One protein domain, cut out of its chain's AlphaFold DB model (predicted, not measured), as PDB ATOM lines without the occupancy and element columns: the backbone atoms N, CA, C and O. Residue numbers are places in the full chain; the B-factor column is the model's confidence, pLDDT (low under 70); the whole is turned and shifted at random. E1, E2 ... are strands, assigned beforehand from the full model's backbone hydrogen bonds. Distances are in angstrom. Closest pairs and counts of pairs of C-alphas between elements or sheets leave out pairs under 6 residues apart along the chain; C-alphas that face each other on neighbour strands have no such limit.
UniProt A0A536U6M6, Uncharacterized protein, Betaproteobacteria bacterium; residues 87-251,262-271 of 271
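AT A GLANCE: This is residues 87 to 251 and 262 to 271 of the 271 residues of an uncharacterized protein of Betaproteobacteria bacterium (UniProt A0A536U6M6). Little regular structure is found here: three antiparallel sheets stack partly face to face, E1 to E4, E5 to E8 in the middle, then E9 to E11, with long loops between strands. The 175 printed residues, all strand by class, hold 69 in eleven named strands, each sheet in chain order. It is compact, radius of gyration of the C-alphas 15.6 A, spanning 46 by 41 by 28 A.

HOW THE PARTS SIT: Start at the meander E1, 90 to 97, E2, 102 to 108, E3, 138 to 143, E4, 148 to 153, each the antiparallel neighbour of the one before; N 104 and O 142 stand 2.9 A apart. Next comes the meander E5, 169 to 174, E6, 183 to 187, E7, 203 to 208, E8, 215 to 222; N 206 and O 185 stand 2.9 A apart. Closest C-alphas of E1 and E5 are Thr 91 and Ile 170, 5.5 A. Then find E9, 231 to 235, E10, 238 to 243, E11, 265 to 270; N 240 and O 233 stand 2.8 A apart. Closest C-alphas of E5 and E9 are Gly 171 and Gln 231, 4.7 A.

IN THESE COORDINATES: Find C-alpha 90 at (513.419, 444.239, 427.710); E1 runs 20.8 A. E11 ends at C-alpha 270, (510.905, 450.431, 454.264).

THE WHOLE: Residues 252 to 261 are not printed, C-alphas 251 and 262 being 9.3 A apart. Links E2 to E3, E4 to E5 and E6 to E7 are long. The model's pLDDT is under 70 in 19 residues, among them 244 to 251.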
ATOM      1  N   LEU A  87     517.365 440.651 422.262       92.62
ATOM      2  CA  LEU A  87     516.651 440.600 423.532       92.62
ATOM      3  C   LEU A  87     515.167 440.316 423.313       92.62
ATOM      4  O   LEU A  87     514.607 440.518 422.230       92.62
ATOM      5  N   ASN A  88     514.526 439.869 424.375       91.00
ATOM      6  CA  ASN A  88     513.151 439.430 424.382       91.00
ATOM      7  C   ASN A  88     512.328 440.295 425.344       91.00
ATOM      8  O   ASN A  88     512.248 440.025 426.538       91.00
ATOM      9  N   PHE A  89     511.723 441.349 424.790       90.06
ATOM     10  CA  PHE A  89     510.899 442.328 425.513       90.06
ATOM     11  C   PHE A  89     511.596 442.912 426.759       90.06
ATOM     12  O   PHE A  89     511.094 442.747 427.875       90.06
ATOM     13  N   PRO A  90     512.764 443.566 426.597       95.31
ATOM     14  CA  PRO A  90     513.419 444.239 427.710       95.31
ATOM     15  C   PRO A  90     512.561 445.417 428.189       95.31
ATOM     16  O   PRO A  90     512.159 446.249 427.373       95.31
ATOM     17  N   THR A  91     512.279 445.493 429.488       95.56
ATOM     18  CA  THR A  91     511.454 446.567 430.078       95.56
ATOM     19  C   THR A  91     512.226 447.506 430.981       95.56
ATOM     20  O   THR A  91     511.838 448.664 431.093       95.56
ATOM     21  N   ASP A  92     513.315 447.040 431.593       97.62
ATOM     22  CA  ASP A  92     514.141 447.883 432.451       97.62
ATOM     23  C   ASP A  92     515.596 447.412 432.508       97.62
ATOM     24  O   ASP A  92     515.938 446.275 432.151       97.62
ATOM     25  N   VAL A  93     516.458 448.322 432.947       97.81
ATOM     26  CA  VAL A  93     517.897 448.136 433.059       97.81
ATOM     27  C   VAL A  93     518.429 448.764 434.343       97.81
ATOM     28  O   VAL A  93     518.101 449.893 434.688       97.81
ATOM     29  N   ALA A  94     519.327 448.053 435.020       97.88
ATOM     30  CA  ALA A  94     520.065 448.564 436.169       97.88
ATOM     31  C   ALA A  94     521.576 448.395 435.968       97.88
ATOM     32  O   ALA A  94     522.042 447.418 435.377       97.88
ATOM     33  N   PHE A  95     522.352 449.343 436.484       97.75
ATOM     34  CA  PHE A  95     523.812 449.329 436.416       97.75
ATOM     35  C   PHE A  95     524.395 448.996 437.785       97.75
ATOM     36  O   PHE A  95     523.893 449.468 438.800       97.75
ATOM     37  N   VAL A  96     525.482 448.228 437.808       97.81
ATOM     38  CA  VAL A  96     526.265 447.981 439.026       97.81
ATOM     39  C   VAL A  96     527.756 448.011 438.713       97.81
ATOM     40  O   VAL A  96     528.201 447.404 437.737       97.81
ATOM     41  N   GLY A  97     528.524 448.721 439.535       97.56
ATOM     42  CA  GLY A  97     529.944 448.996 439.335       97.56
ATOM     43  C   GLY A  97     530.230 450.491 439.204       97.56
ATOM     44  O   GLY A  97     529.499 451.333 439.728       97.56
ATOM     45  N   ASP A  98     531.316 450.821 438.511       96.94
ATOM     46  CA  ASP A  98     531.797 452.190 438.338       96.94
ATOM     47  C   ASP A  98     532.044 452.537 436.862       96.94
ATOM     48  O   ASP A  98     531.783 451.756 435.948       96.94
ATOM     49  N   LYS A  99     532.546 453.749 436.611       95.00
ATOM     50  CA  LYS A  99     532.791 454.252 435.252       95.00
ATOM     51  C   LYS A  99     533.878 453.480 434.486       95.00
ATOM     52  O   LYS A  99     533.984 453.662 433.276       95.00
ATOM     53  N   GLN A 100     534.725 452.699 435.159       96.06
ATOM     54  CA  GLN A 100     535.794 451.908 434.544       96.06
ATOM     55  C   GLN A 100     535.368 450.460 434.312       96.06
ATOM     56  O   GLN A 100     535.764 449.859 433.308       96.06
ATOM     57  N   SER A 101     534.572 449.897 435.219       96.62
ATOM     58  CA  SER A 101     533.992 448.574 435.052       96.62
ATOM     59  C   SER A 101     532.614 448.477 435.686       96.62
ATOM     60  O   SER A 101     532.443 448.651 436.892       96.62
ATOM     61  N   PHE A 102     531.631 448.137 434.856       98.06
ATOM     62  CA  PHE A 102     530.258 447.937 435.289       98.06
ATOM     63  C   PHE A 102     529.611 446.756 434.572       98.06
ATOM     64  O   PHE A 102     530.040 446.310 433.500       98.06
ATOM     65  N   LYS A 103     528.556 446.241 435.198       98.50
ATOM     66  CA  LYS A 103     527.611 445.305 434.603       98.50
ATOM     67  C   LYS A 103     526.295 446.010 434.333       98.50
ATOM     68  O   LYS A 103     525.903 446.921 435.061       98.50
ATOM     69  N   VAL A 104     525.624 445.540 433.291       98.56
ATOM     70  CA  VAL A 104     524.291 445.984 432.898       98.56
ATOM     71  C   VAL A 104     523.342 444.816 433.105       98.56
ATOM     72  O   VAL A 104     523.494 443.766 432.480       98.56
ATOM     73  N   VAL A 105     522.404 444.976 434.027       98.69
ATOM     74  CA  VAL A 105     521.381 443.987 434.357       98.69
ATOM     75  C   VAL A 105     520.119 444.369 433.605       98.69
ATOM     76  O   VAL A 105     519.612 445.466 433.798       98.69
ATOM     77  N   VAL A 106     519.626 443.485 432.745       98.69
ATOM     78  CA  VAL A 106     518.451 443.727 431.900       98.69
ATOM     79  C   VAL A 106     517.327 442.796 432.330       98.69
ATOM     80  O   VAL A 106     517.543 441.585 432.427       98.69
ATOM     81  N   LEU A 107     516.141 443.354 432.562       98.50
ATOM     82  CA  LEU A 107     514.921 442.595 432.824       98.50
ATOM     83  C   LEU A 107     514.158 442.369 431.522       98.50
ATOM     84  O   LEU A 107     513.788 443.317 430.835       98.50
ATOM     85  N   GLU A 108     513.916 441.104 431.205       97.44
ATOM     86  CA  GLU A 108     513.018 440.673 430.140       97.44
ATOM     87  C   GLU A 108     511.649 440.360 430.740       97.44
ATOM     88  O   GLU A 108     511.537 439.551 431.664       97.44
ATOM     89  N   SER A 109     510.606 440.991 430.205       94.06
ATOM     90  CA  SER A 109     509.283 441.028 430.834       94.06
ATOM     91  C   SER A 109     508.491 439.729 430.751       94.06
ATOM     92  O   SER A 109     507.537 439.563 431.509       94.06
ATOM     93  N   GLY A 110     508.816 438.831 429.820       91.56
ATOM     94  CA  GLY A 110     507.954 437.696 429.498       91.56
ATOM     95  C   GLY A 110     506.642 438.135 428.842       91.56
ATOM     96  O   GLY A 110     506.646 438.936 427.908       91.56
ATOM     97  N   THR A 111     505.515 437.588 429.300       86.31
ATOM     98  CA  THR A 111     504.187 437.986 428.811       86.31
ATOM     99  C   THR A 111     503.723 439.257 429.526       86.31
ATOM    100  O   THR A 111     503.900 439.373 430.729       86.31
ATOM    101  N   GLY A 112     503.134 440.211 428.798       69.00
ATOM    102  CA  GLY A 112     502.628 441.457 429.395       69.00
ATOM    103  C   GLY A 112     501.333 442.003 428.793       69.00
ATOM    104  O   GLY A 112     500.684 442.840 429.403       69.00
ATOM    105  N   LEU A 113     500.914 441.533 427.614       74.12
ATOM    106  CA  LEU A 113     499.656 441.954 426.992       74.12
ATOM    107  C   LEU A 113     498.835 440.740 426.545       74.12
ATOM    108  O   LEU A 113     499.421 439.763 426.066       74.12
ATOM    109  N   PRO A 114     497.491 440.806 426.633       75.12
ATOM    110  CA  PRO A 114     496.613 439.763 426.120       75.12
ATOM    111  C   PRO A 114     496.864 439.502 424.632       75.12
ATOM    112  O   PRO A 114     496.729 440.395 423.797       75.12
ATOM    113  N   SER A 115     497.209 438.266 424.280       82.25
ATOM    114  CA  SER A 115     497.294 437.832 422.887       82.25
ATOM    115  C   SER A 115     497.274 436.313 422.793       82.25
ATOM    116  O   SER A 115     497.941 435.627 423.566       82.25
ATOM    117  N   ARG A 116     496.591 435.776 421.772       85.38
ATOM    118  CA  ARG A 116     496.666 434.344 421.427       85.38
ATOM    119  C   ARG A 116     498.090 433.897 421.061       85.38
ATOM    120  O   ARG A 116     498.383 432.712 421.123       85.38
ATOM    121  N   CYS A 117     498.946 434.841 420.663       88.50
ATOM    122  CA  CYS A 117     500.309 434.589 420.203       88.50
ATOM    123  C   CYS A 117     501.368 434.788 421.297       88.50
ATOM    124  O   CYS A 117     502.508 434.377 421.118       88.50
ATOM    125  N   ASN A 118     501.023 435.422 422.421       86.69
ATOM    126  CA  ASN A 118     501.963 435.721 423.505       86.69
ATOM    127  C   ASN A 118     501.528 434.947 424.750       86.69
ATOM    128  O   ASN A 118     501.026 435.522 425.710       86.69
ATOM    129  N   ASN A 119     501.631 433.621 424.684       89.31
ATOM    130  CA  ASN A 119     501.220 432.729 425.760       89.31
ATOM    131  C   ASN A 119     502.346 431.734 426.059       89.31
ATOM    132  O   ASN A 119     502.775 430.979 425.183       89.31
ATOM    133  N   ASN A 120     502.811 431.733 427.309       91.88
ATOM    134  CA  ASN A 120     503.904 430.887 427.787       91.88
ATOM    135  C   ASN A 120     503.592 429.380 427.792       91.88
ATOM    136  O   ASN A 120     504.520 428.585 427.928       91.88
ATOM    137  N   GLU A 121     502.340 428.970 427.594       92.56
ATOM    138  CA  GLU A 121     501.924 427.565 427.505       92.56
ATOM    139  C   GLU A 121     501.902 427.031 426.071       92.56
ATOM    140  O   GLU A 121     501.897 425.819 425.868       92.56
ATOM    141  N   LEU A 122     501.863 427.921 425.075       93.31
ATOM    142  CA  LEU A 122     501.570 427.553 423.687       93.31
ATOM    143  C   LEU A 122     502.810 427.506 422.791       93.31
ATOM    144  O   LEU A 122     502.687 427.257 421.593       93.31
ATOM    145  N   VAL A 123     504.002 427.750 423.345       94.00
ATOM    146  CA  VAL A 123     505.252 427.764 422.577       94.00
ATOM    147  C   VAL A 123     505.565 426.342 422.080       94.00
ATOM    148  O   VAL A 123     505.772 425.444 422.901       94.00
ATOM    149  N   PRO A 124     505.629 426.096 420.755       95.06
ATOM    150  CA  PRO A 124     505.804 424.747 420.223       95.06
ATOM    151  C   PRO A 124     507.083 424.071 420.731       95.06
ATOM    152  O   PRO A 124     508.185 424.581 420.549       95.06
ATOM    153  N   GLY A 125     506.934 422.907 421.368       95.62
ATOM    154  CA  GLY A 125     508.058 422.115 421.880       95.62
ATOM    155  C   GLY A 125     508.790 422.721 423.083       95.62
ATOM    156  O   GLY A 125     509.818 422.179 423.490       95.62
ATOM    157  N   VAL A 126     508.286 423.813 423.668       96.56
ATOM    158  CA  VAL A 126     508.918 424.492 424.803       96.56
ATOM    159  C   VAL A 126     507.973 424.473 426.005       96.56
ATOM    160  O   VAL A 126     506.946 425.149 425.992       96.56
ATOM    161  N   PRO A 127     508.302 423.720 427.071       96.31
ATOM    162  CA  PRO A 127     507.505 423.717 428.293       96.31
ATOM    163  C   PRO A 127     507.368 425.111 428.923       96.31
ATOM    164  O   PRO A 127     508.279 425.940 428.850       96.31
ATOM    165  N   ARG A 128     506.264 425.337 429.646       94.31
ATOM    166  CA  ARG A 128     505.962 426.605 430.338       94.31
ATOM    167  C   ARG A 128     507.123 427.126 431.196       94.31
ATOM    168  O   ARG A 128     507.474 428.296 431.121       94.31
ATOM    169  N   PHE A 129     507.748 426.247 431.977       96.62
ATOM    170  CA  PHE A 129     508.846 426.586 432.893       96.62
ATOM    171  C   PHE A 129     510.244 426.342 432.308       96.62
ATOM    172  O   PHE A 129     511.230 426.302 433.041       96.62
ATOM    173  N   ALA A 130     510.359 426.132 430.995       96.19
ATOM    174  CA  ALA A 130     511.661 425.958 430.371       96.19
ATOM    175  C   ALA A 130     512.447 427.279 430.371       96.19
ATOM    176  O   ALA A 130     511.901 428.353 430.107       96.19
ATOM    177  N   ALA A 131     513.756 427.201 430.616       94.06
ATOM    178  CA  ALA A 131     514.617 428.383 430.666       94.06
ATOM    179  C   ALA A 131     514.685 429.145 429.328       94.06
ATOM    180  O   ALA A 131     514.972 430.339 429.314       94.06
ATOM    181  N   ASN A 132     514.395 428.476 428.209       94.44
ATOM    182  CA  ASN A 132     514.346 429.060 426.868       94.44
ATOM    183  C   ASN A 132     512.941 429.524 426.444       94.44
ATOM    184  O   ASN A 132     512.765 429.895 425.286       94.44
ATOM    185  N   ASN A 133     511.941 429.503 427.331       95.94
ATOM    186  CA  ASN A 133     510.617 430.021 427.007       95.94
ATOM    187  C   ASN A 133     510.673 431.557 426.850       95.94
ATOM    188  O   ASN A 133     511.021 432.245 427.816       95.94
ATOM    189  N   PRO A 134     510.361 432.116 425.666       93.31
ATOM    190  CA  PRO A 134     510.442 433.557 425.417       93.31
ATOM    191  C   PRO A 134     509.263 434.332 426.023       93.31
ATOM    192  O   PRO A 134     509.263 435.552 426.045       93.31
ATOM    193  N   PHE A 135     508.238 433.665 426.539       94.56
ATOM    194  CA  PHE A 135     507.073 434.343 427.113       94.56
ATOM    195  C   PHE A 135     507.055 434.297 428.639       94.56
ATOM    196  O   PHE A 135     506.032 434.587 429.257       94.56
ATOM    197  N   THR A 136     508.199 433.989 429.255       95.75
ATOM    198  CA  THR A 136     508.395 434.070 430.705       95.75
ATOM    199  C   THR A 136     509.473 435.086 431.078       95.75
ATOM    200  O   THR A 136     510.453 435.210 430.331       95.75
ATOM    201  N   PRO A 137     509.342 435.784 432.220       97.12
ATOM    202  CA  PRO A 137     510.311 436.799 432.604       97.12
ATOM    203  C   PRO A 137     511.678 436.214 432.951       97.12
ATOM    204  O   PRO A 137     511.805 435.026 433.272       97.12
ATOM    205  N   GLY A 138     512.706 437.054 432.916       97.94
ATOM    206  CA  GLY A 138     514.047 436.681 433.347       97.94
ATOM    207  C   GLY A 138     515.017 437.851 433.338       97.94
ATOM    208  O   GLY A 138     514.739 438.907 432.785       97.94
ATOM    209  N   VAL A 139     516.177 437.643 433.951       98.56
ATOM    210  CA  VAL A 139     517.245 438.644 434.014       98.56
ATOM    211  C   VAL A 139     518.457 438.193 433.209       98.56
ATOM    212  O   VAL A 139     518.918 437.054 433.330       98.56
ATOM    213  N   LEU A 140     518.997 439.104 432.409       98.62
ATOM    214  CA  LEU A 140     520.250 438.951 431.679       98.62
ATOM    215  C   LEU A 140     521.302 439.891 432.265       98.62
ATOM    216  O   LEU A 140     520.977 440.984 432.720       98.62
ATOM    217  N   ILE A 141     522.568 439.478 432.241       98.62
ATOM    218  CA  ILE A 141     523.683 440.324 432.684       98.62
ATOM    219  C   ILE A 141     524.654 440.489 431.527       98.62
ATOM    220  O   ILE A 141     525.107 439.495 430.954       98.62
ATOM    221  N   PHE A 142     525.007 441.733 431.233       98.75
ATOM    222  CA  PHE A 142     525.990 442.117 430.230       98.75
ATOM    223  C   PHE A 142     527.199 442.781 430.888       98.75
ATOM    224  O   PHE A 142     527.097 443.363 431.973       98.75
ATOM    225  N   ASP A 143     528.359 442.678 430.250       98.25
ATOM    226  CA  ASP A 143     529.494 443.542 430.563       98.25
ATOM    227  C   ASP A 143     529.326 444.943 429.949       98.25
ATOM    228  O   ASP A 143     528.418 445.198 429.160       98.25
ATOM    229  N   GLN A 144     530.227 445.855 430.306       97.06
ATOM    230  CA  GLN A 144     530.290 447.227 429.787       97.06
ATOM    231  C   GLN A 144     530.445 447.351 428.260       97.06
ATOM    232  O   GLN A 144     530.277 448.444 427.729       97.06
ATOM    233  N   ASN A 145     530.775 446.263 427.560       96.62
ATOM    234  CA  ASN A 145     530.936 446.234 426.107       96.62
ATOM    235  C   ASN A 145     529.710 445.633 425.402       96.62
ATOM    236  O   ASN A 145     529.747 445.441 424.188       96.62
ATOM    237  N   GLY A 146     528.649 445.297 426.144       96.38
ATOM    238  CA  GLY A 146     527.441 444.701 425.581       96.38
ATOM    239  C   GLY A 146     527.517 443.189 425.375       96.38
ATOM    240  O   GLY A 146     526.617 442.605 424.770       96.38
ATOM    241  N   ASN A 147     528.548 442.512 425.893       97.56
ATOM    242  CA  ASN A 147     528.614 441.053 425.829       97.56
ATOM    243  C   ASN A 147     527.790 440.450 426.962       97.56
ATOM    244  O   ASN A 147     527.992 440.779 428.132       97.56
ATOM    245  N   LYS A 148     526.895 439.515 426.636       97.94
ATOM    246  CA  LYS A 148     526.152 438.761 427.650       97.94
ATOM    247  C   LYS A 148     527.120 437.881 428.446       97.94
ATOM    248  O   LYS A 148     527.771 437.009 427.881       97.94
ATOM    249  N   VAL A 149     527.167 438.078 429.761       98.12
ATOM    250  CA  VAL A 149     528.020 437.321 430.692       98.12
ATOM    251  C   VAL A 149     527.239 436.365 431.595       98.12
ATOM    252  O   VAL A 149     527.837 435.455 432.159       98.12
ATOM    253  N   SER A 150     525.919 436.539 431.746       97.62
ATOM    254  CA  SER A 150     525.068 435.619 432.518       97.62
ATOM    255  C   SER A 150     523.594 435.671 432.092       97.62
ATOM    256  O   SER A 150     523.164 436.569 431.360       97.62
ATOM    257  N   GLY A 151     522.816 434.698 432.569       95.88
ATOM    258  CA  GLY A 151     521.368 434.579 432.395       95.88
ATOM    259  C   GLY A 151     520.908 433.706 431.215       95.88
ATOM    260  O   GLY A 151     521.714 433.304 430.371       95.88
ATOM    261  N   PRO A 152     519.594 433.429 431.103       96.94
ATOM    262  CA  PRO A 152     518.519 434.019 431.901       96.94
ATOM    263  C   PRO A 152     518.497 433.512 433.349       96.94
ATOM    264  O   PRO A 152     518.559 432.313 433.603       96.94
ATOM    265  N   LEU A 153     518.418 434.448 434.293       98.31
ATOM    266  CA  LEU A 153     518.262 434.205 435.727       98.31
ATOM    267  C   LEU A 153     516.806 434.440 436.141       98.31
ATOM    268  O   LEU A 153     516.091 435.200 435.488       98.31
ATOM    269  N   GLY A 154     516.365 433.808 437.229       97.88
ATOM    270  CA  GLY A 154     515.032 434.042 437.785       97.88
ATOM    271  C   GLY A 154     513.873 433.485 436.967       97.88
ATOM    272  O   GLY A 154     512.730 433.829 437.254       97.88
ATOM    273  N   LYS A 155     514.127 432.622 435.974       97.75
ATOM    274  CA  LYS A 155     513.053 431.985 435.199       97.75
ATOM    275  C   LYS A 155     512.046 431.287 436.130       97.75
ATOM    276  O   LYS A 155     512.454 430.717 437.146       97.75
ATOM    277  N   PRO A 156     510.740 431.329 435.812       97.31
ATOM    278  CA  PRO A 156     509.711 430.750 436.665       97.31
ATOM    279  C   PRO A 156     509.905 429.241 436.812       97.31
ATOM    280  O   PRO A 156     510.300 428.557 435.868       97.31
ATOM    281  N   THR A 157     509.533 428.706 437.971       95.75
ATOM    282  CA  THR A 157     509.456 427.260 438.199       95.75
ATOM    283  C   THR A 157     508.084 426.894 438.756       95.75
ATOM    284  O   THR A 157     507.415 427.727 439.368       95.75
ATOM    285  N   ALA A 158     507.682 425.632 438.593       92.75
ATOM    286  CA  ALA A 158     506.423 425.134 439.142       92.75
ATOM    287  C   ALA A 158     506.347 425.245 440.679       92.75
ATOM    288  O   ALA A 158     505.259 425.401 441.225       92.75
ATOM    289  N   GLY A 159     507.492 425.170 441.372       93.00
ATOM    290  CA  GLY A 159     507.583 425.237 442.835       93.00
ATOM    291  C   GLY A 159     507.852 426.637 443.398       93.00
ATOM    292  O   GLY A 159     508.000 426.777 444.609       93.00
ATOM    293  N   GLY A 160     507.942 427.667 442.551       92.38
ATOM    294  CA  GLY A 160     508.335 429.021 442.955       92.38
ATOM    295  C   GLY A 160     509.850 429.264 442.909       92.38
ATOM    296  O   GLY A 160     510.586 428.574 442.208       92.38
ATOM    297  N   GLY A 161     510.325 430.306 443.595       96.00
ATOM    298  CA  GLY A 161     511.743 430.710 443.575       96.00
ATOM    299  C   GLY A 161     512.210 431.406 442.286       96.00
ATOM    300  O   GLY A 161     513.392 431.712 442.161       96.00
ATOM    301  N   GLY A 162     511.292 431.665 441.351       97.94
ATOM    302  CA  GLY A 162     511.491 432.471 440.148       97.94
ATOM    303  C   GLY A 162     510.465 433.605 440.052       97.94
ATOM    304  O   GLY A 162     509.589 433.755 440.919       97.94
ATOM    305  N   PHE A 163     510.565 434.388 438.981       98.00
ATOM    306  CA  PHE A 163     509.531 435.347 438.613       98.00
ATOM    307  C   PHE A 163     508.189 434.642 438.391       98.00
ATOM    308  O   PHE A 163     508.114 433.427 438.195       98.00
ATOM    309  N   GLN A 164     507.112 435.411 438.432       95.62
ATOM    310  CA  GLN A 164     505.792 434.949 438.033       95.62
ATOM    311  C   GLN A 164     505.773 434.619 436.538       95.62
ATOM    312  O   GLN A 164     506.314 435.353 435.717       95.62
ATOM    313  N   ALA A 165     505.198 433.471 436.176       94.44
ATOM    314  CA  ALA A 165     505.309 432.956 434.814       94.44
ATOM    315  C   ALA A 165     504.509 433.776 433.799       94.44
ATOM    316  O   ALA A 165     504.945 433.897 432.653       94.44
ATOM    317  N   ASP A 166     503.360 434.317 434.208       92.44
ATOM    318  CA  ASP A 166     502.442 435.022 433.309       92.44
ATOM    319  C   ASP A 166     502.792 436.496 433.124       92.44
ATOM    320  O   ASP A 166     502.216 437.129 432.244       92.44
ATOM    321  N   GLY A 167     503.764 436.992 433.896       89.19
ATOM    322  CA  GLY A 167     504.279 438.349 433.813       89.19
ATOM    323  C   GLY A 167     503.191 439.434 433.903       89.19
ATOM    324  O   GLY A 167     502.043 439.157 434.265       89.19
ATOM    325  N   PRO A 168     503.546 440.681 433.563       92.00
ATOM    326  CA  PRO A 168     504.898 441.119 433.216       92.00
ATOM    327  C   PRO A 168     505.824 441.211 434.437       92.00
ATOM    328  O   PRO A 168     505.370 441.313 435.575       92.00
ATOM    329  N   ALA A 169     507.133 441.193 434.190       95.56
ATOM    330  CA  ALA A 169     508.115 441.779 435.100       95.56
ATOM    331  C   ALA A 169     508.574 443.108 434.503       95.56
ATOM    332  O   ALA A 169     508.912 443.135 433.322       95.56
ATOM    333  N   ILE A 170     508.550 444.200 435.273       94.88
ATOM    334  CA  ILE A 170     508.704 445.540 434.688       94.88
ATOM    335  C   ILE A 170     509.933 446.274 435.194       94.88
ATOM    336  O   ILE A 170     510.733 446.665 434.355       94.88
ATOM    337  N   GLY A 171     510.092 446.456 436.505       95.94
ATOM    338  CA  GLY A 171     511.111 447.336 437.078       95.94
ATOM    339  C   GLY A 171     512.271 446.609 437.759       95.94
ATOM    340  O   GLY A 171     512.091 445.524 438.314       95.94
ATOM    341  N   LEU A 172     513.440 447.252 437.771       97.56
ATOM    342  CA  LEU A 172     514.655 446.882 438.494       97.56
ATOM    343  C   LEU A 172     515.186 448.069 439.302       97.56
ATOM    344  O   LEU A 172     515.249 449.195 438.820       97.56
ATOM    345  N   SER A 173     515.670 447.817 440.516       98.00
ATOM    346  CA  SER A 173     516.437 448.825 441.251       98.00
ATOM    347  C   SER A 173     517.391 448.178 442.246       98.00
ATOM    348  O   SER A 173     517.025 447.244 442.962       98.00
ATOM    349  N   PHE A 174     518.631 448.658 442.281       98.19
ATOM    350  CA  PHE A 174     519.591 448.271 443.307       98.19
ATOM    351  C   PHE A 174     519.380 449.097 444.570       98.19
ATOM    352  O   PHE A 174     519.091 450.288 444.512       98.19
ATOM    353  N   GLU A 175     519.590 448.460 445.716       97.06
ATOM    354  CA  GLU A 175     519.484 449.079 447.037       97.06
ATOM    355  C   GLU A 175     520.376 450.318 447.214       97.06
ATOM    356  O   GLU A 175     520.020 451.248 447.939       97.06
ATOM    357  N   HIS A 176     521.537 450.328 446.558       96.31
ATOM    358  CA  HIS A 176     522.536 451.390 446.640       96.31
ATOM    359  C   HIS A 176     522.919 451.917 445.251       96.31
ATOM    360  O   HIS A 176     524.102 452.128 444.972       96.31
ATOM    361  N   ASP A 177     521.934 452.105 444.365       94.06
ATOM    362  CA  ASP A 177     522.145 452.561 442.986       94.06
ATOM    363  C   ASP A 177     523.270 451.753 442.298       94.06
ATOM    364  O   ASP A 177     523.294 450.522 442.337       94.06
ATOM    365  N   THR A 178     524.262 452.424 441.709       96.56
ATOM    366  CA  THR A 178     525.377 451.764 441.021       96.56
ATOM    367  C   THR A 178     526.348 451.058 441.967       96.56
ATOM    368  O   THR A 178     527.122 450.217 441.513       96.56
ATOM    369  N   ALA A 179     526.318 451.344 443.274       96.69
ATOM    370  CA  ALA A 179     527.126 450.618 444.256       96.69
ATOM    371  C   ALA A 179     526.594 449.194 444.519       96.69
ATOM    372  O   ALA A 179     527.294 448.381 445.123       96.69
ATOM    373  N   GLY A 180     525.392 448.865 444.030       96.19
ATOM    374  CA  GLY A 180     524.816 447.527 444.109       96.19
ATOM    375  C   GLY A 180     524.023 447.296 445.394       96.19
ATOM    376  O   GLY A 180     523.134 448.071 445.730       96.19
ATOM    377  N   GLY A 181     524.301 446.195 446.095       96.44
ATOM    378  CA  GLY A 181     523.476 445.715 447.210       96.44
ATOM    379  C   GLY A 181     522.402 444.731 446.745       96.44
ATOM    380  O   GLY A 181     522.607 443.999 445.771       96.44
ATOM    381  N   ARG A 182     521.259 444.676 447.440       97.62
ATOM    382  CA  ARG A 182     520.131 443.846 446.990       97.62
ATOM    383  C   ARG A 182     519.586 444.387 445.669       97.62
ATOM    384  O   ARG A 182     519.355 445.584 445.532       97.62
ATOM    385  N   LEU A 183     519.355 443.497 444.707       98.56
ATOM    386  CA  LEU A 183     518.601 443.830 443.503       98.56
ATOM    387  C   LEU A 183     517.122 443.572 443.769       98.56
ATOM    388  O   LEU A 183     516.730 442.423 443.984       98.56
ATOM    389  N   PHE A 184     516.320 444.627 443.725       98.50
ATOM    390  CA  PHE A 184     514.872 444.538 443.726       98.50
ATOM    391  C   PHE A 184     514.343 444.493 442.298       98.50
ATOM    392  O   PHE A 184     514.906 445.103 441.389       98.50
ATOM    393  N   ALA A 185     513.242 443.775 442.122       98.31
ATOM    394  CA  ALA A 185     512.495 443.729 440.882       98.31
ATOM    395  C   ALA A 185     510.990 443.716 441.162       98.31
ATOM    396  O   ALA A 185     510.561 443.444 442.290       98.31
ATOM    397  N   THR A 186     510.191 443.978 440.135       97.38
ATOM    398  CA  THR A 186     508.732 443.853 440.196       97.38
ATOM    399  C   THR A 186     508.235 442.832 439.195       97.38
ATOM    400  O   THR A 186     508.759 442.724 438.085       97.38
ATOM    401  N   ASP A 187     507.236 442.057 439.606       95.56
ATOM    402  CA  ASP A 187     506.534 441.144 438.715       95.56
ATOM    403  C   ASP A 187     505.074 440.956 439.102       95.56
ATOM    404  O   ASP A 187     504.668 441.234 440.230       95.56
ATOM    405  N   SER A 188     504.289 440.426 438.175       92.31
ATOM    406  CA  SER A 188     502.896 440.064 438.400       92.31
ATOM    407  C   SER A 188     502.495 438.831 437.586       92.31
ATOM    408  O   SER A 188     503.273 438.294 436.799       92.31
ATOM    409  N   ASN A 189     501.279 438.341 437.824       90.44
ATOM    410  CA  ASN A 189     500.560 437.439 436.929       90.44
ATOM    411  C   ASN A 189     499.334 438.217 436.435       90.44
ATOM    412  O   ASN A 189     498.233 438.058 436.976       90.44
ATOM    413  N   GLN A 190     499.520 439.119 435.474       81.75
ATOM    414  CA  GLN A 190     498.445 439.935 434.922       81.75
ATOM    415  C   GLN A 190     497.397 439.035 434.259       81.75
ATOM    416  O   GLN A 190     497.681 438.307 433.310       81.75
ATOM    417  N   GLY A 191     496.163 439.105 434.761       74.56
ATOM    418  CA  GLY A 191     495.014 438.362 434.227       74.56
ATOM    419  C   GLY A 191     493.931 439.227 433.586       74.56
ATOM    420  O   GLY A 191     492.883 438.728 433.183       74.56
ATOM    421  N   ALA A 192     494.140 440.541 433.514       70.88
ATOM    422  CA  ALA A 192     493.128 441.452 433.004       70.88
ATOM    423  C   ALA A 192     493.003 441.368 431.470       70.88
ATOM    424  O   ALA A 192     493.979 441.125 430.759       70.88
ATOM    425  N   ARG A 193     491.778 441.558 430.958       72.88
ATOM    426  CA  ARG A 193     491.429 441.572 429.519       72.88
ATOM    427  C   ARG A 193     491.916 440.360 428.701       72.88
ATOM    428  O   ARG A 193     492.162 440.485 427.506       72.88
ATOM    429  N   GLY A 194     492.005 439.180 429.320       71.69
ATOM    430  CA  GLY A 194     492.372 437.933 428.633       71.69
ATOM    431  C   GLY A 194     493.874 437.637 428.594       71.69
ATOM    432  O   GLY A 194     494.300 436.786 427.815       71.69
ATOM    433  N   ALA A 195     494.674 438.331 429.409       77.81
ATOM    434  CA  ALA A 195     496.045 437.924 429.703       77.81
ATOM    435  C   ALA A 195     496.064 436.558 430.436       77.81
ATOM    436  O   ALA A 195     495.076 436.203 431.084       77.81
ATOM    437  N   PRO A 196     497.148 435.763 430.314       79.06
ATOM    438  CA  PRO A 196     497.168 434.377 430.793       79.06
ATOM    439  C   PRO A 196     497.164 434.238 432.320       79.06
ATOM    440  O   PRO A 196     496.766 433.187 432.831       79.06
ATOM    441  N   GLY A 197     497.585 435.278 433.046       81.44
ATOM    442  CA  GLY A 197     497.583 435.287 434.503       81.44
ATOM    443  C   GLY A 197     496.179 435.133 435.081       81.44
ATOM    444  O   GLY A 197     495.164 435.408 434.440       81.44
ATOM    445  N   ARG A 198     496.099 434.677 436.331       76.75
ATOM    446  CA  ARG A 198     494.832 434.562 437.060       76.75
ATOM    447  C   ARG A 198     494.937 435.250 438.407       76.75
ATOM    448  O   ARG A 198     495.905 435.054 439.133       76.75
ATOM    449  N   GLY A 199     493.875 435.963 438.766       69.06
ATOM    450  CA  GLY A 199     493.737 436.617 440.061       69.06
ATOM    451  C   GLY A 199     493.907 438.129 439.993       69.06
ATOM    452  O   GLY A 199     494.378 438.687 439.006       69.06
ATOM    453  N   ASN A 200     493.485 438.776 441.075       74.06
ATOM    454  CA  ASN A 200     493.724 440.191 441.324       74.06
ATOM    455  C   ASN A 200     494.876 440.334 442.298       74.06
ATOM    456  O   ASN A 200     495.137 439.422 443.083       74.06
ATOM    457  N   ASN A 201     495.477 441.518 442.304       83.94
ATOM    458  CA  ASN A 201     496.514 441.876 443.259       83.94
ATOM    459  C   ASN A 201     497.680 440.868 443.259       83.94
ATOM    460  O   ASN A 201     498.127 440.402 444.305       83.94
ATOM    461  N   THR A 202     498.108 440.456 442.068       88.94
ATOM    462  CA  THR A 202     499.176 439.474 441.875       88.94
ATOM    463  C   THR A 202     500.556 440.120 441.851       88.94
ATOM    464  O   THR A 202     501.551 439.403 441.885       88.94
ATOM    465  N   SER A 203     500.648 441.450 441.831       92.31
ATOM    466  CA  SER A 203     501.917 442.158 441.743       92.31
ATOM    467  C   SER A 203     502.739 441.947 443.014       92.31
ATOM    468  O   SER A 203     502.214 441.838 444.134       92.31
ATOM    469  N   ARG A 204     504.055 441.864 442.834       95.44
ATOM    470  CA  ARG A 204     505.037 441.683 443.896       95.44
ATOM    471  C   ARG A 204     506.188 442.654 443.719       95.44
ATOM    472  O   ARG A 204     506.591 442.971 442.603       95.44
ATOM    473  N   ILE A 205     506.775 443.021 444.849       97.69
ATOM    474  CA  ILE A 205     508.176 443.427 444.908       97.69
ATOM    475  C   ILE A 205     508.968 442.202 445.355       97.69
ATOM    476  O   ILE A 205     508.618 441.554 446.346       97.69
ATOM    477  N   VAL A 206     510.030 441.875 444.630       98.56
ATOM    478  CA  VAL A 206     510.886 440.709 444.874       98.56
ATOM    479  C   VAL A 206     512.348 441.140 444.967       98.56
ATOM    480  O   VAL A 206     512.723 442.185 444.445       98.56
ATOM    481  N   THR A 207     513.190 440.324 445.594       98.56
ATOM    482  CA  THR A 207     514.647 440.390 445.408       98.56
ATOM    483  C   THR A 207     515.108 439.318 444.433       98.56
ATOM    484  O   THR A 207     514.531 438.230 444.384       98.56
ATOM    485  N   VAL A 208     516.168 439.612 443.682       98.69
ATOM    486  CA  VAL A 208     516.799 438.686 442.734       98.69
ATOM    487  C   VAL A 208     518.251 438.463 443.143       98.69
ATOM    488  O   VAL A 208     519.059 439.390 443.164       98.69
ATOM    489  N   ASN A 209     518.611 437.219 443.442       98.25
ATOM    490  CA  ASN A 209     520.001 436.849 443.675       98.25
ATOM    491  C   ASN A 209     520.696 436.596 442.330       98.25
ATOM    492  O   ASN A 209     520.420 435.603 441.662       98.25
ATOM    493  N   LEU A 210     521.623 437.473 441.938       97.50
ATOM    494  CA  LEU A 210     522.313 437.380 440.645       97.50
ATOM    495  C   LEU A 210     523.323 436.223 440.538       97.50
ATOM    496  O   LEU A 210     523.741 435.889 439.432       97.50
ATOM    497  N   ASN A 211     523.696 435.590 441.655       96.38
ATOM    498  CA  ASN A 211     524.595 434.432 441.657       96.38
ATOM    499  C   ASN A 211     523.830 433.114 441.497       96.38
ATOM    500  O   ASN A 211     524.307 432.201 440.830       96.38
ATOM    501  N   THR A 212     522.652 433.003 442.119       96.94
ATOM    502  CA  THR A 212     521.855 431.761 442.119       96.94
ATOM    503  C   THR A 212     520.663 431.807 441.168       96.94
ATOM    504  O   THR A 212     520.080 430.772 440.858       96.94
ATOM    505  N   GLY A 213     520.262 433.000 440.733       97.62
ATOM    506  CA  GLY A 213     519.024 433.237 440.002       97.62
ATOM    507  C   GLY A 213     517.759 433.097 440.851       97.62
ATOM    508  O   GLY A 213     516.672 433.083 440.287       97.62
ATOM    509  N   THR A 214     517.866 432.985 442.177       98.38
ATOM    510  CA  THR A 214     516.699 432.855 443.060       98.38
ATOM    511  C   THR A 214     515.948 434.179 443.167       98.38
ATOM    512  O   THR A 214     516.549 435.214 443.455       98.38
ATOM    513  N   VAL A 215     514.627 434.125 443.001       98.69
ATOM    514  CA  VAL A 215     513.705 435.250 443.185       98.69
ATOM    515  C   VAL A 215     512.909 435.045 444.469       98.69
ATOM    516  O   VAL A 215     512.227 434.030 444.628       98.69
ATOM    517  N   THR A 216     512.991 436.010 445.386       98.38
ATOM    518  CA  THR A 216     512.359 435.931 446.712       98.38
ATOM    519  C   THR A 216     511.371 437.079 446.900       98.38
ATOM    520  O   THR A 216     511.790 438.236 446.844       98.38
ATOM    521  N   PRO A 217     510.075 436.806 447.136       97.44
ATOM    522  CA  PRO A 217     509.100 437.854 447.417       97.44
ATOM    523  C   PRO A 217     509.442 438.660 448.674       97.44
ATOM    524  O   PRO A 217     509.783 438.084 449.704       97.44
ATOM    525  N   VAL A 218     509.312 439.984 448.578       96.38
ATOM    526  CA  VAL A 218     509.436 440.935 449.698       96.38
ATOM    527  C   VAL A 218     508.060 441.478 450.062       96.38
ATOM    528  O   VAL A 218     507.654 441.418 451.218       96.38
ATOM    529  N   ILE A 219     507.321 441.960 449.060       94.62
ATOM    530  CA  ILE A 219     505.948 442.449 449.206       94.62
ATOM    531  C   ILE A 219     505.088 441.722 448.183       94.62
ATOM    532  O   ILE A 219     505.459 441.623 447.016       94.62
ATOM    533  N   THR A 220     503.950 441.196 448.616       93.31
ATOM    534  CA  THR A 220     502.998 440.462 447.776       93.31
ATOM    535  C   THR A 220     501.602 441.046 447.934       93.31
ATOM    536  O   THR A 220     501.357 441.848 448.836       93.31
ATOM    537  N   GLY A 221     500.672 440.654 447.062       88.00
ATOM    538  CA  GLY A 221     499.296 441.137 447.158       88.00
ATOM    539  C   GLY A 221     499.132 442.584 446.687       88.00
ATOM    540  O   GLY A 221     498.161 443.235 447.076       88.00
ATOM    541  N   LEU A 222     500.081 443.113 445.904       87.81
ATOM    542  CA  LEU A 222     500.003 444.473 445.379       87.81
ATOM    543  C   LEU A 222     499.031 444.528 444.196       87.81
ATOM    544  O   LEU A 222     498.987 443.572 443.421       87.81
ATOM    545  N   PRO A 223     498.269 445.625 444.020       83.38
ATOM    546  CA  PRO A 223     497.296 445.748 442.940       83.38
ATOM    547  C   PRO A 223     497.893 445.504 441.552       83.38
ATOM    548  O   PRO A 223     498.931 446.070 441.215       83.38
ATOM    549  N   THR A 224     497.176 444.739 440.729       80.88
ATOM    550  CA  THR A 224     497.536 444.433 439.334       80.88
ATOM    551  C   THR A 224     496.386 444.840 438.432       80.88
ATOM    552  O   THR A 224     495.252 444.423 438.668       80.88
ATOM    553  N   GLY A 225     496.675 445.659 437.423       74.56
ATOM    554  CA  GLY A 225     495.701 446.116 436.430       74.56
ATOM    555  C   GLY A 225     496.003 445.592 435.028       74.56
ATOM    556  O   GLY A 225     496.950 444.839 434.819       74.56
ATOM    557  N   ASP A 226     495.203 446.025 434.055       74.56
ATOM    558  CA  ASP A 226     495.437 445.788 432.623       74.56
ATOM    559  C   ASP A 226     496.538 446.669 432.005       74.56
ATOM    560  O   ASP A 226     496.981 446.398 430.891       74.56
ATOM    561  N   HIS A 227     496.995 447.684 432.740       78.12
ATOM    562  CA  HIS A 227     498.105 448.561 432.377       78.12
ATOM    563  C   HIS A 227     499.140 448.622 433.510       78.12
ATOM    564  O   HIS A 227     499.261 449.661 434.173       78.12
ATOM    565  N   PRO A 228     499.845 447.519 433.799       78.94
ATOM    566  CA  PRO A 228     500.859 447.533 434.839       78.94
ATOM    567  C   PRO A 228     502.002 448.469 434.434       78.94
ATOM    568  O   PRO A 228     502.546 448.368 433.336       78.94
ATOM    569  N   THR A 229     502.348 449.397 435.324       83.12
ATOM    570  CA  THR A 229     503.564 450.217 435.196       83.12
ATOM    571  C   THR A 229     504.666 449.692 436.094       83.12
ATOM    572  O   THR A 229     505.805 449.621 435.668       83.12
ATOM    573  N   GLU A 230     504.316 449.326 437.330       88.50
ATOM    574  CA  GLU A 230     505.138 448.603 438.310       88.50
ATOM    575  C   GLU A 230     506.604 449.053 438.406       88.50
ATOM    576  O   GLU A 230     507.491 448.237 438.661       88.50
ATOM    577  N   GLN A 231     506.882 450.344 438.215       92.50
ATOM    578  CA  GLN A 231     508.240 450.861 438.305       92.50
ATOM    579  C   GLN A 231     508.680 450.842 439.767       92.50
ATOM    580  O   GLN A 231     507.881 451.110 440.668       92.50
ATOM    581  N   ILE A 232     509.957 450.551 440.001       95.38
ATOM    582  CA  ILE A 232     510.545 450.527 441.335       95.38
ATOM    583  C   ILE A 232     511.792 451.400 441.394       95.38
ATOM    584  O   ILE A 232     512.592 451.424 440.464       95.38
ATOM    585  N   LEU A 233     511.951 452.117 442.501       95.19
ATOM    586  CA  LEU A 233     513.144 452.889 442.831       95.19
ATOM    587  C   LEU A 233     513.489 452.650 444.298       95.19
ATOM    588  O   LEU A 233     512.590 452.613 445.140       95.19
ATOM    589  N   VAL A 234     514.776 452.536 444.616       95.38
ATOM    590  CA  VAL A 234     515.254 452.554 446.002       95.38
ATOM    591  C   VAL A 234     515.930 453.886 446.283       95.38
ATOM    592  O   VAL A 234     516.729 454.364 445.486       95.38
ATOM    593  N   LYS A 235     515.608 454.503 447.418       93.12
ATOM    594  CA  LYS A 235     516.297 455.705 447.885       93.12
ATOM    595  C   LYS A 235     516.265 455.798 449.401       93.12
ATOM    596  O   LYS A 235     515.198 455.709 449.999       93.12
ATOM    597  N   ASP A 236     517.430 456.014 450.006       90.19
ATOM    598  CA  ASP A 236     517.599 456.260 451.445       90.19
ATOM    599  C   ASP A 236     516.942 455.188 452.343       90.19
ATOM    600  O   ASP A 236     516.341 455.504 453.368       90.19
ATOM    601  N   GLY A 237     517.028 453.910 451.948       88.38
ATOM    602  CA  GLY A 237     516.403 452.794 452.680       88.38
ATOM    603  C   GLY A 237     514.885 452.679 452.484       88.38
ATOM    604  O   GLY A 237     514.194 452.030 453.269       88.38
ATOM    605  N   TRP A 238     514.350 453.316 451.443       93.19
ATOM    606  CA  TRP A 238     512.941 453.238 451.077       93.19
ATOM    607  C   TRP A 238     512.763 452.733 449.654       93.19
ATOM    608  O   TRP A 238     513.459 453.162 448.736       93.19
ATOM    609  N   LEU A 239     511.780 451.859 449.479       93.94
ATOM    610  CA  LEU A 239     511.272 451.420 448.189       93.94
ATOM    611  C   LEU A 239     510.117 452.324 447.781       93.94
ATOM    612  O   LEU A 239     509.151 452.480 448.529       93.94
ATOM    613  N   TYR A 240     510.202 452.869 446.578       93.12
ATOM    614  CA  TYR A 240     509.130 453.584 445.911       93.12
ATOM    615  C   TYR A 240     508.643 452.701 444.778       93.12
ATOM    616  O   TYR A 240     509.421 452.326 443.903       93.12
ATOM    617  N   TRP A 241     507.361 452.369 444.803       92.56
ATOM    618  CA  TRP A 241     506.735 451.554 443.775       92.56
ATOM    619  C   TRP A 241     505.566 452.305 443.165       92.56
ATOM    620  O   TRP A 241     504.734 452.838 443.905       92.56
ATOM    621  N   SER A 242     505.509 452.361 441.837       84.75
ATOM    622  CA  SER A 242     504.423 453.016 441.117       84.75
ATOM    623  C   SER A 242     503.508 452.002 440.448       84.75
ATOM    624  O   SER A 242     503.954 451.045 439.817       84.75
ATOM    625  N   GLN A 243     502.206 452.248 440.539       77.69
ATOM    626  CA  GLN A 243     501.205 451.522 439.770       77.69
ATOM    627  C   GLN A 243     500.236 452.498 439.124       77.69
ATOM    628  O   GLN A 243     499.788 453.441 439.778       77.69
ATOM    629  N   GLY A 244     499.881 452.227 437.870       67.06
ATOM    630  CA  GLY A 244     498.832 452.912 437.129       67.06
ATOM    631  C   GLY A 244     499.320 453.574 435.842       67.06
ATOM    632  O   GLY A 244     500.257 454.364 435.841       67.06
ATOM    633  N   SER A 245     498.601 453.311 434.755       59.12
ATOM    634  CA  SER A 245     498.609 454.116 433.532       59.12
ATOM    635  C   SER A 245     497.272 454.853 433.403       59.12
ATOM    636  O   SER A 245     496.274 454.437 433.999       59.12
ATOM    637  N   ALA A 246     497.232 455.946 432.635       45.69
ATOM    638  CA  ALA A 246     495.979 456.631 432.334       45.69
ATOM    639  C   ALA A 246     495.026 455.653 431.627       45.69
ATOM    640  O   ALA A 246     495.268 455.242 430.494       45.69
ATOM    641  N   THR A 247     493.937 455.272 432.293       53.81
ATOM    642  CA  THR A 247     492.843 454.559 431.627       53.81
ATOM    643  C   THR A 247     492.140 455.521 430.659       53.81
ATOM    644  O   THR A 247     492.322 456.741 430.729       53.81
ATOM    645  N   ASN A 248     491.253 454.990 429.814       44.34
ATOM    646  CA  ASN A 248     490.266 455.755 429.032       44.34
ATOM    647  C   ASN A 248     489.516 456.856 429.825       44.34
ATOM    648  O   ASN A 248     488.906 457.728 429.212       44.34
ATOM    649  N   SER A 249     489.552 456.820 431.160       47.06
ATOM    650  CA  SER A 249     488.842 457.731 432.054       47.06
ATOM    651  C   SER A 249     489.756 458.711 432.807       47.06
ATOM    652  O   SER A 249     489.255 459.508 433.594       47.06
ATOM    653  N   GLY A 250     491.086 458.660 432.637       41.97
ATOM    654  CA  GLY A 250     492.038 459.508 433.388       41.97
ATOM    655  C   GLY A 250     492.078 459.244 434.906       41.97
ATOM    656  O   GLY A 250     492.839 459.875 435.635       41.97
ATOM    657  N   VAL A 251     491.276 458.287 435.373       47.41
ATOM    658  CA  VAL A 251     491.195 457.718 436.720       47.41
ATOM    659  C   VAL A 251     490.922 456.227 436.563       47.41
ATOM    660  O   VAL A 251     490.291 455.814 435.593       47.41
ATOM    661  N   ALA A 262     492.167 451.115 443.376       41.78
ATOM    662  CA  ALA A 262     493.531 451.650 443.300       41.78
ATOM    663  C   ALA A 262     493.607 452.706 442.186       41.78
ATOM    664  O   ALA A 262     493.457 452.386 441.008       41.78
ATOM    665  N   SER A 263     493.782 453.975 442.562       45.53
ATOM    666  CA  SER A 263     494.195 455.055 441.655       45.53
ATOM    667  C   SER A 263     495.666 454.874 441.262       45.53
ATOM    668  O   SER A 263     496.356 454.062 441.874       45.53
ATOM    669  N   ALA A 264     496.171 455.652 440.297       50.91
ATOM    670  CA  ALA A 264     497.617 455.775 440.126       50.91
ATOM    671  C   ALA A 264     498.252 456.178 441.472       50.91
ATOM    672  O   ALA A 264     497.813 457.157 442.083       50.91
ATOM    673  N   GLN A 265     499.196 455.387 441.977       54.00
ATOM    674  CA  GLN A 265     499.775 455.561 443.312       54.00
ATOM    675  C   GLN A 265     501.278 455.311 443.272       54.00
ATOM    676  O   GLN A 265     501.743 454.380 442.620       54.00
ATOM    677  N   ILE A 266     502.017 456.154 443.995       58.06
ATOM    678  CA  ILE A 266     503.376 455.858 444.437       58.06
ATOM    679  C   ILE A 266     503.253 455.447 445.895       58.06
ATOM    680  O   ILE A 266     502.793 456.240 446.720       58.06
ATOM    681  N   THR A 267     503.659 454.223 446.203       70.31
ATOM    682  CA  THR A 267     503.656 453.714 447.573       70.31
ATOM    683  C   THR A 267     505.084 453.567 448.066       70.31
ATOM    684  O   THR A 267     505.961 453.103 447.338       70.31
ATOM    685  N   GLN A 268     505.299 453.987 449.308       59.56
ATOM    686  CA  GLN A 268     506.581 453.943 449.988       59.56
ATOM    687  C   GLN A 268     506.597 452.787 450.995       59.56
ATOM    688  O   GLN A 268     505.671 452.651 451.794       59.56
ATOM    689  N   TYR A 269     507.664 451.987 450.981       65.38
ATOM    690  CA  TYR A 269     507.880 450.884 451.922       65.38
ATOM    691  C   TYR A 269     509.311 450.919 452.473       65.38
ATOM    692  O   TYR A 269     510.224 451.267 451.725       65.38
ATOM    693  N   PRO A 270     509.545 450.580 453.751       49.47
ATOM    694  CA  PRO A 270     510.905 450.431 454.264       49.47
ATOM    695  C   PRO A 270     511.598 449.218 453.613       49.47
ATOM    696  O   PRO A 270     510.938 448.211 453.338       49.47
ATOM    697  N   THR A 271     512.904 449.325 453.344       54.72
ATOM    698  CA  THR A 271     513.741 448.248 452.764       54.72
ATOM    699  C   THR A 271     514.169 447.182 453.763       54.72
ATOM    700  O   THR A 271     514.364 447.539 454.945       54.72
TER     701      THR A 271